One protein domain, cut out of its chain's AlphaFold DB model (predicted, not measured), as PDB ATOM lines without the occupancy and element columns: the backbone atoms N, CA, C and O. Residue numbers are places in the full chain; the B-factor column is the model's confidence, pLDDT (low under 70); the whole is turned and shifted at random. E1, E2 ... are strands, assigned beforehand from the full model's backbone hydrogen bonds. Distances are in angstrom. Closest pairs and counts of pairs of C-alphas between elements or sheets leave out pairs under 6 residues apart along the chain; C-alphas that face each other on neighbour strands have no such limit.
ATOM      1  N   VAL A   3     122.898 145.224 157.344       89.75
ATOM      2  CA  VAL A   3     121.809 146.168 157.623       89.75
ATOM      3  C   VAL A   3     120.732 145.464 158.434       89.75
ATOM      4  O   VAL A   3     120.367 144.317 158.148       89.75
ATOM      5  N   ARG A   4     120.212 146.159 159.447       91.31
ATOM      6  CA  ARG A   4     119.081 145.710 160.260       91.31
ATOM      7  C   ARG A   4     117.942 146.716 160.227       91.31
ATOM      8  O   ARG A   4     118.157 147.869 159.877       91.31
ATOM      9  N   SER A   5     116.744 146.292 160.626       93.31
ATOM     10  CA  SER A   5     115.550 147.150 160.575       93.31
ATOM     11  C   SER A   5     115.735 148.479 161.322       93.31
ATOM     12  O   SER A   5     115.253 149.510 160.866       93.31
ATOM     13  N   ASP A   6     116.468 148.476 162.440       92.12
ATOM     14  CA  ASP A   6     116.733 149.690 163.218       92.12
ATOM     15  C   ASP A   6     117.693 150.666 162.513       92.12
ATOM     16  O   ASP A   6     117.555 151.878 162.664       92.12
ATOM     17  N   PHE A   7     118.609 150.161 161.684       92.50
ATOM     18  CA  PHE A   7     119.519 150.965 160.869       92.50
ATOM     19  C   PHE A   7     118.756 151.836 159.871       92.50
ATOM     20  O   PHE A   7     119.111 152.991 159.662       92.50
ATOM     21  N   MET A   8     117.670 151.310 159.296       90.38
ATOM     22  CA  MET A   8     116.834 152.046 158.340       90.38
ATOM     23  C   MET A   8     116.234 153.321 158.948       90.38
ATOM     24  O   MET A   8     115.959 154.270 158.225       90.38
ATOM     25  N   SER A   9     116.051 153.342 160.273       91.31
ATOM     26  CA  SER A   9     115.484 154.470 161.024       91.31
ATOM     27  C   SER A   9     116.549 155.392 161.634       91.31
ATOM     28  O   SER A   9     116.217 156.269 162.435       91.31
ATOM     29  N   TYR A  10     117.832 155.186 161.318       94.06
ATOM     30  CA  TYR A  10     118.900 156.037 161.828       94.06
ATOM     31  C   TYR A  10     118.731 157.482 161.341       94.06
ATOM     32  O   TYR A  10     118.524 157.737 160.159       94.06
ATOM     33  N   SER A  11     118.854 158.428 162.272       92.06
ATOM     34  CA  SER A  11     118.786 159.868 161.988       92.06
ATOM     35  C   SER A  11     119.924 160.662 162.623       92.06
ATOM     36  O   SER A  11     120.355 161.655 162.057       92.06
ATOM     37  N   ARG A  12     120.414 160.259 163.804       92.81
ATOM     38  CA  ARG A  12     121.498 160.948 164.517       92.81
ATOM     39  C   ARG A  12     122.109 160.102 165.624       92.81
ATOM     40  O   ARG A  12     121.513 159.125 166.081       92.81
ATOM     41  N   GLY A  13     123.258 160.553 166.119       94.06
ATOM     42  CA  GLY A  13     123.956 159.961 167.258       94.06
ATOM     43  C   GLY A  13     124.853 158.791 166.866       94.06
ATOM     44  O   GLY A  13     125.127 158.564 165.690       94.06
ATOM     45  N   ILE A  14     125.332 158.054 167.867       94.81
ATOM     46  CA  ILE A  14     126.222 156.910 167.658       94.81
ATOM     47  C   ILE A  14     125.367 155.652 167.550       94.81
ATOM     48  O   ILE A  14     124.822 155.160 168.538       94.81
ATOM     49  N   TYR A  15     125.239 155.142 166.332       93.38
ATOM     50  CA  TYR A  15     124.514 153.921 166.047       93.38
ATOM     51  C   TYR A  15     125.197 152.717 166.695       93.38
ATOM     52  O   TYR A  15     126.408 152.503 166.604       93.38
ATOM     53  N   ARG A  16     124.368 151.882 167.302       89.31
ATOM     54  CA  ARG A  16     124.684 150.516 167.690       89.31
ATOM     55  C   ARG A  16     123.415 149.714 167.480       89.31
ATOM     56  O   ARG A  16     122.331 150.204 167.779       89.31
ATOM     57  N   ASN A  17     123.544 148.489 166.983       84.44
ATOM     58  CA  ASN A  17     122.370 147.652 166.795       84.44
ATOM     59  C   ASN A  17     121.704 147.349 168.149       84.44
ATOM     60  O   ASN A  17     122.355 146.851 169.075       84.44
ATOM     61  N   LEU A  18     120.409 147.644 168.246       80.25
ATOM     62  CA  LEU A  18     119.589 147.414 169.436       80.25
ATOM     63  C   LEU A  18     118.509 146.365 169.165       80.25
ATOM     64  O   LEU A  18     118.214 145.541 170.033       80.25
ATOM     65  N   TRP A  19     117.918 146.385 167.970       82.88
ATOM     66  CA  TRP A  19     116.821 145.501 167.582       82.88
ATOM     67  C   TRP A  19     116.769 145.332 166.053       82.88
ATOM     68  O   TRP A  19     117.708 145.670 165.336       82.88
ATOM     69  N   GLY A  20     115.704 144.718 165.541       85.62
ATOM     70  CA  GLY A  20     115.493 144.547 164.103       85.62
ATOM     71  C   GLY A  20     116.055 143.242 163.535       85.62
ATOM     72  O   GLY A  20     117.055 142.678 164.010       85.62
ATOM     73  N   LYS A  21     115.367 142.748 162.502       89.81
ATOM     74  CA  LYS A  21     115.802 141.595 161.708       89.81
ATOM     75  C   LYS A  21     116.898 142.033 160.736       89.81
ATOM     76  O   LYS A  21     117.119 143.223 160.528       89.81
ATOM     77  N   ARG A  22     117.626 141.065 160.179       90.00
ATOM     78  CA  ARG A  22     118.582 141.319 159.096       90.00
ATOM     79  C   ARG A  22     117.795 141.689 157.838       90.00
ATOM     80  O   ARG A  22     116.952 140.904 157.421       90.00
ATOM     81  N   GLU A  23     118.102 142.842 157.255       92.44
ATOM     82  CA  GLU A  23     117.492 143.319 156.004       92.44
ATOM     83  C   GLU A  23     118.392 143.043 154.792       92.44
ATOM     84  O   GLU A  23     117.906 142.885 153.680       92.44
ATOM     85  N   GLY A  24     119.710 142.926 154.991       88.56
ATOM     86  CA  GLY A  24     120.629 142.628 153.893       88.56
ATOM     87  C   GLY A  24     122.093 142.903 154.210       88.56
ATOM     88  O   GLY A  24     122.458 143.199 155.351       88.56
ATOM     89  N   GLY A  25     122.937 142.768 153.189       86.75
ATOM     90  CA  GLY A  25     124.302 143.293 153.188       86.75
ATOM     91  C   GLY A  25     124.333 144.665 152.517       86.75
ATOM     92  O   GLY A  25     123.587 144.897 151.573       86.75
ATOM     93  N   HIS A  26     125.185 145.564 153.002       87.75
ATOM     94  CA  HIS A  26     125.388 146.894 152.422       87.75
ATOM     95  C   HIS A  26     126.865 147.276 152.461       87.75
ATOM     96  O   HIS A  26     127.554 146.974 153.440       87.75
ATOM     97  N   VAL A  27     127.361 147.913 151.407       84.94
ATOM     98  CA  VAL A  27     128.751 148.375 151.305       84.94
ATOM     99  C   VAL A  27     128.786 149.860 151.642       84.94
ATOM    100  O   VAL A  27     127.966 150.634 151.165       84.94
ATOM    101  N   ILE A  28     129.721 150.241 152.504       85.38
ATOM    102  CA  ILE A  28     129.854 151.594 153.047       85.38
ATOM    103  C   ILE A  28     131.323 152.008 153.033       85.38
ATOM    104  O   ILE A  28     132.203 151.151 152.985       85.38
ATOM    105  N   THR A  29     131.586 153.312 153.110       83.75
ATOM    106  CA  THR A  29     132.949 153.850 153.210       83.75
ATOM    107  C   THR A  29     133.214 154.327 154.633       83.75
ATOM    108  O   THR A  29     132.514 155.213 155.126       83.75
ATOM    109  N   ILE A  30     134.220 153.753 155.295       86.38
ATOM    110  CA  ILE A  30     134.744 154.293 156.555       86.38
ATOM    111  C   ILE A  30     135.662 155.457 156.189       86.38
ATOM    112  O   ILE A  30     136.586 155.288 155.402       86.38
ATOM    113  N   PHE A  31     135.372 156.637 156.724       82.69
ATOM    114  CA  PHE A  31     136.119 157.862 156.437       82.69
ATOM    115  C   PHE A  31     137.073 158.243 157.572       82.69
ATOM    116  O   PHE A  31     138.064 158.926 157.351       82.69
ATOM    117  N   GLY A  32     136.775 157.812 158.795       82.50
ATOM    118  CA  GLY A  32     137.606 158.101 159.954       82.50
ATOM    119  C   GLY A  32     137.029 157.513 161.229       82.50
ATOM    120  O   GLY A  32     136.143 156.652 161.196       82.50
ATOM    121  N   TYR A  33     137.525 158.004 162.354       87.25
ATOM    122  CA  TYR A  33     137.137 157.558 163.681       87.25
ATOM    123  C   TYR A  33     137.249 158.703 164.699       87.25
ATOM    124  O   TYR A  33     137.864 159.731 164.422       87.25
ATOM    125  N   ASP A  34     136.599 158.540 165.847       83.62
ATOM    126  CA  ASP A  34     136.613 159.468 166.980       83.62
ATOM    127  C   ASP A  34     136.759 158.631 168.258       83.62
ATOM    128  O   ASP A  34     135.817 157.940 168.663       83.62
ATOM    129  N   ASP A  35     137.952 158.646 168.857       83.62
ATOM    130  CA  ASP A  35     138.275 157.819 170.026       83.62
ATOM    131  C   ASP A  35     137.599 158.309 171.306       83.62
ATOM    132  O   ASP A  35     137.132 157.480 172.094       83.62
ATOM    133  N   ASP A  36     137.441 159.626 171.473       84.94
ATOM    134  CA  ASP A  36     136.718 160.213 172.607       84.94
ATOM    135  C   ASP A  36     135.256 159.755 172.608       84.94
ATOM    136  O   ASP A  36     134.671 159.440 173.650       84.94
ATOM    137  N   LYS A  37     134.654 159.666 171.416       82.81
ATOM    138  CA  LYS A  37     133.285 159.166 171.233       82.81
ATOM    139  C   LYS A  37     133.204 157.659 170.986       82.81
ATOM    140  O   LYS A  37     132.091 157.130 170.915       82.81
ATOM    141  N   ARG A  38     134.337 156.963 170.870       88.56
ATOM    142  CA  ARG A  38     134.449 155.525 170.567       88.56
ATOM    143  C   ARG A  38     133.615 155.094 169.355       88.56
ATOM    144  O   ARG A  38     132.800 154.159 169.448       88.56
ATOM    145  N   CYS A  39     133.756 155.797 168.231       88.94
ATOM    146  CA  CYS A  39     132.967 155.507 167.034       88.94
ATOM    147  C   CYS A  39     133.713 155.665 165.705       88.94
ATOM    148  O   CYS A  39     134.635 156.456 165.556       88.94
ATOM    149  N   TRP A  40     133.252 154.904 164.714       89.12
ATOM    150  CA  TRP A  40     133.607 155.032 163.307       89.12
ATOM    151  C   TRP A  40     132.768 156.122 162.648       89.12
ATOM    152  O   TRP A  40     131.550 156.162 162.843       89.12
ATOM    153  N   LEU A  41     133.397 156.947 161.815       88.69
ATOM    154  CA  LEU A  41     132.749 157.912 160.930       88.69
ATOM    155  C   LEU A  41     132.599 157.282 159.550       88.69
ATOM    156  O   LEU A  41     133.586 156.930 158.901       88.69
ATOM    157  N   ILE A  42     131.360 157.121 159.103       90.25
ATOM    158  CA  ILE A  42     131.035 156.397 157.878       90.25
ATOM    159  C   ILE A  42     130.204 157.287 156.964       90.25
ATOM    160  O   ILE A  42     129.214 157.891 157.387       90.25
ATOM    161  N   LYS A  43     130.582 157.315 155.685       87.56
ATOM    162  CA  LYS A  43     129.788 157.922 154.619       87.56
ATOM    163  C   LYS A  43     128.868 156.862 154.018       87.56
ATOM    164  O   LYS A  43     129.340 155.827 153.534       87.56
ATOM    165  N   ASN A  44     127.560 157.107 154.073       89.44
ATOM    166  CA  ASN A  44     126.557 156.234 153.467       89.44
ATOM    167  C   ASN A  44     126.275 156.657 152.011       89.44
ATOM    168  O   ASN A  44     126.627 157.755 151.581       89.44
ATOM    169  N   SER A  45     125.625 155.781 151.248       90.12
ATOM    170  CA  SER A  45     125.288 155.979 149.833       90.12
ATOM    171  C   SER A  45     123.777 156.127 149.592       90.12
ATOM    172  O   SER A  45     123.288 155.766 148.525       90.12
ATOM    173  N   TRP A  46     123.023 156.606 150.588       92.50
ATOM    174  CA  TRP A  46     121.553 156.747 150.545       92.50
ATOM    175  C   TRP A  46     121.077 158.204 150.441       92.50
ATOM    176  O   TRP A  46     119.941 158.517 150.781       92.50
ATOM    177  N   GLY A  47     121.943 159.096 149.956       88.31
ATOM    178  CA  GLY A  47     121.644 160.520 149.808       88.31
ATOM    179  C   GLY A  47     121.886 161.333 151.080       88.31
ATOM    180  O   GLY A  47     122.112 160.789 152.160       88.31
ATOM    181  N   ALA A  48     121.876 162.658 150.926       87.06
ATOM    182  CA  ALA A  48     122.151 163.591 152.016       87.06
ATOM    183  C   ALA A  48     120.991 163.692 153.022       87.06
ATOM    184  O   ALA A  48     121.235 163.958 154.191       87.06
ATOM    185  N   ASP A  49     119.753 163.412 152.609       90.62
ATOM    186  CA  ASP A  49     118.577 163.487 153.492       90.62
ATOM    187  C   ASP A  49     118.521 162.355 154.532       90.62
ATOM    188  O   ASP A  49     117.683 162.359 155.435       90.62
ATOM    189  N   TRP A  50     119.400 161.360 154.409       92.12
ATOM    190  CA  TRP A  50     119.463 160.225 155.315       92.12
ATOM    191  C   TRP A  50     120.513 160.435 156.413       92.12
ATOM    192  O   TRP A  50     121.639 160.850 156.139       92.12
ATOM    193  N   GLY A  51     120.191 160.065 157.656       94.00
ATOM    194  CA  GLY A  51     121.137 160.132 158.772       94.00
ATOM    195  C   GLY A  51     121.610 161.556 159.077       94.00
ATOM    196  O   GLY A  51     120.829 162.505 159.069       94.00
ATOM    197  N   GLU A  52     122.906 161.708 159.342       93.31
ATOM    198  CA  GLU A  52     123.533 162.995 159.655       93.31
ATOM    199  C   GLU A  52     124.095 163.624 158.370       93.31
ATOM    200  O   GLU A  52     125.303 163.644 158.157       93.31
ATOM    201  N   ASN A  53     123.222 164.110 157.480       90.81
ATOM    202  CA  ASN A  53     123.591 164.643 156.157       90.81
ATOM    203  C   ASN A  53     124.277 163.608 155.234       90.81
ATOM    204  O   ASN A  53     125.286 163.898 154.587       90.81
ATOM    205  N   GLY A  54     123.778 162.371 155.214       89.62
ATOM    206  CA  GLY A  54     124.367 161.235 154.494       89.62
ATOM    207  C   GLY A  54     125.462 160.497 155.270       89.62
ATOM    208  O   GLY A  54     126.040 159.529 154.764       89.62
ATOM    209  N   TRP A  55     125.745 160.923 156.502       92.56
ATOM    210  CA  TRP A  55     126.744 160.316 157.376       92.56
ATOM    211  C   TRP A  55     126.114 159.510 158.502       92.56
ATOM    212  O   TRP A  55     124.945 159.677 158.862       92.56
ATOM    213  N   ILE A  56     126.929 158.634 159.075       93.69
ATOM    214  CA  ILE A  56     126.599 157.879 160.271       93.69
ATOM    215  C   ILE A  56     127.835 157.695 161.144       93.69
ATOM    216  O   ILE A  56     128.935 157.420 160.662       93.69
ATOM    217  N   ARG A  57     127.619 157.798 162.454       93.56
ATOM    218  CA  ARG A  57     128.581 157.379 163.472       93.56
ATOM    219  C   ARG A  57     128.201 156.014 164.003       93.56
ATOM    220  O   ARG A  57     127.057 155.824 164.402       93.56
ATOM    221  N   ILE A  58     129.138 155.076 164.043       91.56
ATOM    222  CA  ILE A  58     128.877 153.702 164.498       91.56
ATOM    223  C   ILE A  58     129.806 153.357 165.650       91.56
ATOM    224  O   ILE A  58     131.015 153.495 165.529       91.56
ATOM    225  N   SER A  59     129.248 152.893 166.765       90.94
ATOM    226  CA  SER A  59     130.029 152.493 167.937       90.94
ATOM    227  C   SER A  59     131.058 151.420 167.573       90.94
ATOM    228  O   SER A  59     130.741 150.482 166.837       90.94
ATOM    229  N   TYR A  60     132.261 151.499 168.146       85.69
ATOM    230  CA  TYR A  60     133.246 150.413 168.055       85.69
ATOM    231  C   TYR A  60     132.677 149.066 168.535       85.69
ATOM    232  O   TYR A  60     133.010 148.018 167.985       85.69
ATOM    233  N   ASP A  61     131.735 149.099 169.481       83.62
ATOM    234  CA  ASP A  61     131.094 147.916 170.067       83.62
ATOM    235  C   ASP A  61     129.830 147.477 169.291       83.62
ATOM    236  O   ASP A  61     129.031 146.663 169.772       83.62
ATOM    237  N   ALA A  62     129.591 148.046 168.100       83.88
ATOM    238  CA  ALA A  62     128.466 147.670 167.245       83.88
ATOM    239  C   ALA A  62     128.642 146.284 166.606       83.88
ATOM    240  O   ALA A  62     127.645 145.662 166.235       83.88
ATOM    241  N   HIS A  63     129.879 145.786 166.489       81.00
ATOM    242  CA  HIS A  63     130.162 144.434 166.013       81.00
ATOM    243  C   HIS A  63     130.188 143.433 167.179       81.00
ATOM    244  O   HIS A  63     130.984 143.561 168.107       81.00
ATOM    245  N   ARG A  64     129.314 142.424 167.112       75.19
ATOM    246  CA  ARG A  64     129.192 141.312 168.072       75.19
ATOM    247  C   ARG A  64     129.141 139.994 167.305       75.19
ATOM    248  O   ARG A  64     128.602 139.998 166.200       75.19
ATOM    249  N   GLN A  65     129.613 138.871 167.842       68.81
ATOM    250  CA  GLN A  65     129.544 137.590 167.117       68.81
ATOM    251  C   GLN A  65     128.093 137.143 166.938       68.81
ATOM    252  O   GLN A  65     127.719 136.700 165.853       68.81
ATOM    253  N   SER A  66     127.247 137.340 167.956       74.06
ATOM    254  CA  SER A  66     125.811 137.036 167.853       74.06
ATOM    255  C   SER A  66     125.053 137.987 166.920       74.06
ATOM    256  O   SER A  66     123.977 137.660 166.406       74.06
ATOM    257  N   ARG A  67     125.604 139.180 166.659       75.06
ATOM    258  CA  ARG A  67     125.033 140.193 165.758       75.06
ATOM    259  C   ARG A  67     126.145 140.916 164.988       75.06
ATOM    260  O   ARG A  67     126.453 142.068 165.301       75.06
ATOM    261  N   PRO A  68     126.734 140.278 163.962       75.81
ATOM    262  CA  PRO A  68     127.894 140.838 163.287       75.81
ATOM    263  C   PRO A  68     127.492 142.069 162.481       75.81
ATOM    264  O   PRO A  68     126.581 142.014 161.655       75.81
ATOM    265  N   PHE A  69     128.183 143.181 162.729       78.44
ATOM    266  CA  PHE A  69     128.050 144.395 161.929       78.44
ATOM    267  C   PHE A  69     128.849 144.289 160.621       78.44
ATOM    268  O   PHE A  69     128.281 144.391 159.537       78.44
ATOM    269  N   PHE A  70     130.148 143.998 160.684       76.81
ATOM    270  CA  PHE A  70     130.916 143.538 159.527       76.81
ATOM    271  C   PHE A  70     130.708 142.033 159.326       76.81
ATOM    272  O   PHE A  70     130.985 141.243 160.220       76.81
ATOM    273  N   SER A  71     130.174 141.636 158.170       67.81
ATOM    274  CA  SER A  71     130.138 140.230 157.753       67.81
ATOM    275  C   SER A  71     131.332 139.962 156.847       67.81
ATOM    276  O   SER A  71     131.752 140.858 156.108       67.81
ATOM    277  N   GLY A  72     131.844 138.731 156.867       60.78
ATOM    278  CA  GLY A  72     132.764 138.271 155.831       60.78
ATOM    279  C   GLY A  72     132.109 138.344 154.446       60.78
ATOM    280  O   GLY A  72     130.888 138.191 154.325       60.78
ATOM    281  N   PHE A  73     132.921 138.610 153.429       57.25
ATOM    282  CA  PHE A  73     132.598 138.501 152.006       57.25
ATOM    283  C   PHE A  73     133.508 137.424 151.392       57.25
ATOM    284  O   PHE A  73     134.448 136.969 152.045       57.25
ATOM    285  N   TYR A  74     133.235 136.975 150.165       41.09
ATOM    286  CA  TYR A  74     134.080 135.982 149.488       41.09
ATOM    287  C   TYR A  74     135.560 136.422 149.505       41.09
ATOM    288  O   TYR A  74     135.901 137.427 148.892       41.09
ATOM    289  N   GLY A  75     136.412 135.690 150.237       44.66
ATOM    290  CA  GLY A  75     137.850 135.975 150.373       44.66
ATOM    291  C   GLY A  75     138.309 136.681 151.662       44.66
ATOM    292  O   GLY A  75     139.511 136.859 151.823       44.66
ATOM    293  N   GLY A  76     137.421 137.059 152.597       63.00
ATOM    294  CA  GLY A  76     137.832 137.693 153.866       63.00
ATOM    295  C   GLY A  76     136.800 138.654 154.468       63.00
ATOM    296  O   GLY A  76     135.593 138.449 154.355       63.00
ATOM    297  N   THR A  77     137.252 139.713 155.152       55.47
ATOM    298  CA  THR A  77     136.369 140.776 155.674       55.47
ATOM    299  C   THR A  77     135.753 141.573 154.520       55.47
ATOM    300  O   THR A  77     136.460 141.905 153.576       55.47
ATOM    301  N   GLY A  78     134.461 141.926 154.583       54.78
ATOM    302  CA  GLY A  78     133.773 142.730 153.555       54.78
ATOM    303  C   GLY A  78     134.147 144.217 153.539       54.78
ATOM    304  O   GLY A  78     133.257 145.066 153.467       54.78
TER     305      GLY A  78
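Overview. This is residues 3 to 78 of the 203 residues of the protein "Cysteine protease" of Thermoplasmatales archaeon SCGC AB-539-C06 (UniProt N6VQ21). What is the main picture? There is little regular structure: a small sheet of E2, E3 and E4, extended beside E4 by the short parallel pairing of residues 14 to 15 with residues 57 to 58, with E1 away from it and long stretches with no named element before E1, residues 3 to 21, and after E4, residues 60 to 78. What is it built of? The printed part has 76 residues, 20 of them in four named strands, E1 to E4 along the chain; the class is all strand, the sheet antiparallel in the order E2, E3, E4. It is compact, with a radius of gyration of the C-alphas of 12.1 A, spanning 31 by 26 by 23 A.

Arrangement. What makes the sheet? E2, residues 29 to 34, E3, residues 39 to 43, and E4, residues 55 to 59, form a meander, each strand the antiparallel neighbour of the one before. Which atoms pair? In the hairpin of E2 and E3, N 31 and O 41 are within hydrogen-bond range at 2.8 A; in that of E3 and E4, N 40 and O 58 are, at 2.8 A. Where is the remaining strand? E1, residues 22 to 25, is apart from E2, E3 and E4.

Along the chain. How long are the strands? From first to last C-alpha, E1 measures 8.5 A, E2 15.3 A, E3 13.0 A and E4 13.5 A. Where are the anchors? E1 begins at C-alpha 22, (118.582, 141.319, 159.096), and E4 ends at C-alpha 59, (130.029, 152.493, 167.937).

Size, cuts and confidence. How large is it? The C-alphas farthest apart, those of Asp 49 and Gly 75, are 33.7 A apart, and the printed part has no cut. What is long or uncertain? The link E3 to E4, 11 residues, is long; pLDDT is under 70 at residue 65 and residues 71 to 78.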